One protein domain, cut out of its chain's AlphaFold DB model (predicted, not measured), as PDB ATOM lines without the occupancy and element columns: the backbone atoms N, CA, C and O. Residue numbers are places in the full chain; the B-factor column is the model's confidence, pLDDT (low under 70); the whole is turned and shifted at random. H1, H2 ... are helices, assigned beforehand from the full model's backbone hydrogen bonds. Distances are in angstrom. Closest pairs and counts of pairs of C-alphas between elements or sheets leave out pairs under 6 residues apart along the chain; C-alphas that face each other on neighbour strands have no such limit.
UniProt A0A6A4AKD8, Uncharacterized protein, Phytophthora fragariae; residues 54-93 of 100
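This is residues 54 to 93 of the 100 residues of an uncharacterized protein of Phytophthora fragariae (UniProt A0A6A4AKD8). Two helices pack on each other at a steep angle, H2 meeting H1 near Ala 58, and a long loop, residues 69 to 80, folds back from the end of H1 to the start of H2. Residues 66 to 73, of which 66 to 68 belong to H1, stick out from this body. The printed part has 40 residues with two named helices, H1 then H2, and no named strand; its class is all helix. It is compact, with a radius of gyration of the C-alphas of 9.9 A, and only just elongated, spanning 28 by 18 by 14 A.

Find C-alpha 54 at (0.188, -34.431, 40.421); from there H1, residues 54 to 68, runs 20.8 A to C-alpha 68. H2, residues 81 to 91, runs 15.8 A and ends at C-alpha 91 at (6.503, -43.362, 36.156).

Look at Ala 58 and Val 89: H1 and H2 touch, and these are their closest C-alphas, 5.2 A apart. Their lines stand at a steep tilt of 67 degrees, the same way. In H1 and H2 every O i to N i+4 pair is within hydrogen-bond range.

The C-alphas of Asn 70 and Ser 80, the two farthest apart, are 28.0 A from each other. The link from H1 to H2 is long, with 12 residues. The printed part has no cut, and no printed residue is under 70 in pLDDT.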
ATOM      1  N   VAL A  54      -1.182 -34.301  40.945       97.25
ATOM      2  CA  VAL A  54       0.188 -34.431  40.421       97.25
ATOM      3  C   VAL A  54       0.242 -35.329  39.186       97.25
ATOM      4  O   VAL A  54       1.000 -35.059  38.261       97.25
ATOM      5  N   THR A  55      -0.589 -36.376  39.136       97.94
ATOM      6  CA  THR A  55      -0.667 -37.249  37.955       97.94
ATOM      7  C   THR A  55      -1.215 -36.484  36.761       97.94
ATOM      8  O   THR A  55      -0.613 -36.524  35.696       97.94
ATOM      9  N   SER A  56      -2.308 -35.747  36.949       97.94
ATOM     10  CA  SER A  56      -2.922 -34.939  35.896       97.94
ATOM     11  C   SER A  56      -1.941 -33.879  35.376       97.94
ATOM     12  O   SER A  56      -1.786 -33.710  34.165       97.94
ATOM     13  N   ALA A  57      -1.214 -33.213  36.275       97.69
ATOM     14  CA  ALA A  57      -0.161 -32.263  35.929       97.69
ATOM     15  C   ALA A  57       1.012 -32.922  35.170       97.69
ATOM     16  O   ALA A  57       1.489 -32.383  34.173       97.69
ATOM     17  N   ALA A  58       1.458 -34.109  35.592       97.88
ATOM     18  CA  ALA A  58       2.502 -34.862  34.895       97.88
ATOM     19  C   ALA A  58       2.047 -35.290  33.487       97.88
ATOM     20  O   ALA A  58       2.821 -35.200  32.534       97.88
ATOM     21  N   THR A  59       0.779 -35.682  33.328       98.00
ATOM     22  CA  THR A  59       0.186 -36.002  32.022       98.00
ATOM     23  C   THR A  59       0.174 -34.797  31.075       98.00
ATOM     24  O   THR A  59       0.401 -34.983  29.876       98.00
ATOM     25  N   ASP A  60      -0.018 -33.569  31.574       97.75
ATOM     26  CA  ASP A  60       0.112 -32.364  30.736       97.75
ATOM     27  C   ASP A  60       1.524 -32.204  30.201       97.75
ATOM     28  O   ASP A  60       1.695 -31.933  29.016       97.75
ATOM     29  N   LEU A  61       2.532 -32.378  31.059       96.75
ATOM     30  CA  LEU A  61       3.924 -32.252  30.642       96.75
ATOM     31  C   LEU A  61       4.294 -33.338  29.625       96.75
ATOM     32  O   LEU A  61       4.888 -33.018  28.600       96.75
ATOM     33  N   VAL A  62       3.881 -34.590  29.845       96.94
ATOM     34  CA  VAL A  62       4.059 -35.676  28.864       96.94
ATOM     35  C   VAL A  62       3.409 -35.321  27.525       96.94
ATOM     36  O   VAL A  62       4.036 -35.427  26.472       96.94
ATOM     37  N   THR A  63       2.168 -34.834  27.558       96.75
ATOM     38  CA  THR A  63       1.441 -34.421  26.350       96.75
ATOM     39  C   THR A  63       2.129 -33.245  25.659       96.75
ATOM     40  O   THR A  63       2.198 -33.205  24.431       96.75
ATOM     41  N   PHE A  64       2.644 -32.287  26.429       95.56
ATOM     42  CA  PHE A  64       3.373 -31.138  25.913       95.56
ATOM     43  C   PHE A  64       4.665 -31.571  25.215       95.56
ATOM     44  O   PHE A  64       4.907 -31.149  24.085       95.56
ATOM     45  N   ILE A  65       5.454 -32.442  25.853       95.50
ATOM     46  CA  ILE A  65       6.685 -32.994  25.281       95.50
ATOM     47  C   ILE A  65       6.364 -33.687  23.954       95.50
ATOM     48  O   ILE A  65       6.923 -33.317  22.924       95.50
ATOM     49  N   SER A  66       5.395 -34.602  23.953       95.31
ATOM     50  CA  SER A  66       5.028 -35.374  22.761       95.31
ATOM     51  C   SER A  66       4.514 -34.502  21.605       95.31
ATOM     52  O   SER A  66       4.826 -34.757  20.443       95.31
ATOM     53  N   LYS A  67       3.743 -33.442  21.894       96.19
ATOM     54  CA  LYS A  67       3.132 -32.595  20.851       96.19
ATOM     55  C   LYS A  67       4.033 -31.486  20.321       96.19
ATOM     56  O   LYS A  67       3.866 -31.089  19.170       96.19
ATOM     57  N   TYR A  68       4.901 -30.927  21.160       94.62
ATOM     58  CA  TYR A  68       5.571 -29.657  20.862       94.62
ATOM     59  C   TYR A  68       7.098 -29.745  20.835       94.62
ATOM     60  O   TYR A  68       7.750 -28.746  20.534       94.62
ATOM     61  N   THR A  69       7.682 -30.908  21.123       91.50
ATOM     62  CA  THR A  69       9.121 -31.131  20.939       91.50
ATOM     63  C   THR A  69       9.409 -31.820  19.606       91.50
ATOM     64  O   THR A  69       8.513 -32.147  18.833       91.50
ATOM     65  N   ASN A  70      10.692 -32.009  19.304       90.38
ATOM     66  CA  ASN A  70      11.167 -32.631  18.069       90.38
ATOM     67  C   ASN A  70      11.317 -34.163  18.174       90.38
ATOM     68  O   ASN A  70      11.933 -34.762  17.294       90.38
ATOM     69  N   GLY A  71      10.814 -34.782  19.250       87.19
ATOM     70  CA  GLY A  71      10.942 -36.222  19.505       87.19
ATOM     71  C   GLY A  71      12.354 -36.679  19.894       87.19
ATOM     72  O   GLY A  71      12.613 -37.878  19.933       87.19
ATOM     73  N   ALA A  72      13.280 -35.749  20.152       92.19
ATOM     74  CA  ALA A  72      14.600 -36.077  20.677       92.19
ATOM     75  C   ALA A  72      14.553 -36.363  22.186       92.19
ATOM     76  O   ALA A  72      13.608 -35.993  22.888       92.19
ATOM     77  N   ASN A  73      15.629 -36.975  22.687       93.81
ATOM     78  CA  ASN A  73      15.806 -37.248  24.110       93.81
ATOM     79  C   ASN A  73      15.618 -35.975  24.943       93.81
ATOM     80  O   ASN A  73      16.284 -34.959  24.728       93.81
ATOM     81  N   THR A  74      14.728 -36.068  25.919       94.88
ATOM     82  CA  THR A  74      14.343 -34.999  26.829       94.88
ATOM     83  C   THR A  74      14.786 -35.362  28.243       94.88
ATOM     84  O   THR A  74      14.581 -36.482  28.708       94.88
ATOM     85  N   ILE A  75      15.389 -34.396  28.935       95.50
ATOM     86  CA  ILE A  75      15.710 -34.483  30.364       95.50
ATOM     87  C   ILE A  75      14.771 -33.541  31.107       95.50
ATOM     88  O   ILE A  75      14.656 -32.371  30.734       95.50
ATOM     89  N   VAL A  76      14.098 -34.038  32.145       95.25
ATOM     90  CA  VAL A  76      13.160 -33.236  32.941       95.25
ATOM     91  C   VAL A  76      13.764 -32.963  34.309       95.25
ATOM     92  O   VAL A  76      13.869 -33.861  35.124       95.25
ATOM     93  N   TYR A  77      14.130 -31.714  34.575       95.81
ATOM     94  CA  TYR A  77      14.764 -31.323  35.832       95.81
ATOM     95  C   TYR A  77      13.753 -30.764  36.841       95.81
ATOM     96  O   TYR A  77      12.904 -29.943  36.483       95.81
ATOM     97  N   GLY A  78      13.874 -31.162  38.110       95.31
ATOM     98  CA  GLY A  78      12.973 -30.756  39.190       95.31
ATOM     99  C   GLY A  78      13.703 -30.445  40.497       95.31
ATOM    100  O   GLY A  78      14.612 -31.166  40.900       95.31
ATOM    101  N   VAL A  79      13.280 -29.379  41.184       96.12
ATOM    102  CA  VAL A  79      13.844 -28.934  42.474       96.12
ATOM    103  C   VAL A  79      12.764 -28.958  43.552       96.12
ATOM    104  O   VAL A  79      11.638 -28.526  43.304       96.12
ATOM    105  N   SER A  80      13.112 -29.403  44.764       96.31
ATOM    106  CA  SER A  80      12.186 -29.481  45.906       96.31
ATOM    107  C   SER A  80      10.968 -30.360  45.565       96.31
ATOM    108  O   SER A  80      11.153 -31.496  45.137       96.31
ATOM    109  N   TYR A  81       9.732 -29.858  45.667       94.75
ATOM    110  CA  TYR A  81       8.530 -30.560  45.185       94.75
ATOM    111  C   TYR A  81       8.659 -31.042  43.725       94.75
ATOM    112  O   TYR A  81       8.153 -32.106  43.364       94.75
ATOM    113  N   GLY A  82       9.417 -30.309  42.902       96.06
ATOM    114  CA  GLY A  82       9.732 -30.692  41.531       96.06
ATOM    115  C   GLY A  82      10.396 -32.067  41.410       96.06
ATOM    116  O   GLY A  82      10.187 -32.729  40.405       96.06
ATOM    117  N   THR A  83      11.133 -32.541  42.420       96.88
ATOM    118  CA  THR A  83      11.724 -33.890  42.418       96.88
ATOM    119  C   THR A  83      10.643 -34.972  42.419       96.88
ATOM    120  O   THR A  83      10.691 -35.892  41.608       96.88
ATOM    121  N   PHE A  84       9.620 -34.830  43.267       97.19
ATOM    122  CA  PHE A  84       8.474 -35.744  43.275       97.19
ATOM    123  C   PHE A  84       7.676 -35.664  41.967       97.19
ATOM    124  O   PHE A  84       7.228 -36.680  41.435       97.19
ATOM    125  N   PHE A  85       7.527 -34.458  41.424       97.00
ATOM    126  CA  PHE A  85       6.858 -34.249  40.146       97.00
ATOM    127  C   PHE A  85       7.591 -34.937  38.980       97.00
ATOM    128  O   PHE A  85       6.955 -35.641  38.196       97.00
ATOM    129  N   VAL A  86       8.918 -34.792  38.891       97.12
ATOM    130  CA  VAL A  86       9.758 -35.458  37.879       97.12
ATOM    131  C   VAL A  86       9.676 -36.975  38.003       97.12
ATOM    132  O   VAL A  86       9.447 -37.652  37.003       97.12
ATOM    133  N   GLU A  87       9.758 -37.505  39.222       97.12
ATOM    134  CA  GLU A  87       9.586 -38.940  39.471       97.12
ATOM    135  C   GLU A  87       8.218 -39.435  38.973       97.12
ATOM    136  O   GLU A  87       8.096 -40.501  38.363       97.12
ATOM    137  N   ARG A  88       7.154 -38.641  39.166       97.81
ATOM    138  CA  ARG A  88       5.830 -38.994  38.644       97.81
ATOM    139  C   ARG A  88       5.790 -39.000  37.116       97.81
ATOM    140  O   ARG A  88       5.141 -39.880  36.555       97.81
ATOM    141  N   VAL A  89       6.474 -38.069  36.449       97.56
ATOM    142  CA  VAL A  89       6.600 -38.045  34.980       97.56
ATOM    143  C   VAL A  89       7.327 -39.291  34.477       97.56
ATOM    144  O   VAL A  89       6.847 -39.922  33.539       97.56
ATOM    145  N   MET A  90       8.422 -39.699  35.126       96.19
ATOM    146  CA  MET A  90       9.146 -40.927  34.772       96.19
ATOM    147  C   MET A  90       8.275 -42.177  34.919       96.19
ATOM    148  O   MET A  90       8.294 -43.036  34.043       96.19
ATOM    149  N   HIS A  91       7.451 -42.258  35.968       96.81
ATOM    150  CA  HIS A  91       6.503 -43.362  36.156       96.81
ATOM    151  C   HIS A  91       5.418 -43.463  35.072       96.81
ATOM    152  O   HIS A  91       4.802 -44.520  34.934       96.81
ATOM    153  N   LEU A  92       5.151 -42.389  34.318       97.50
ATOM    154  CA  LEU A  92       4.270 -42.441  33.145       97.50
ATOM    155  C   LEU A  92       4.976 -43.014  31.904       97.50
ATOM    156  O   LEU A  92       4.319 -43.240  30.890       97.50
ATOM    157  N   SER A  93       6.287 -43.256  31.986       95.81
ATOM    158  CA  SER A  93       7.136 -43.841  30.943       95.81
ATOM    159  C   SER A  93       6.983 -43.201  29.552       95.81
ATOM    160  O   SER A  93       6.824 -43.929  28.567       95.81
TER     161      SER A  93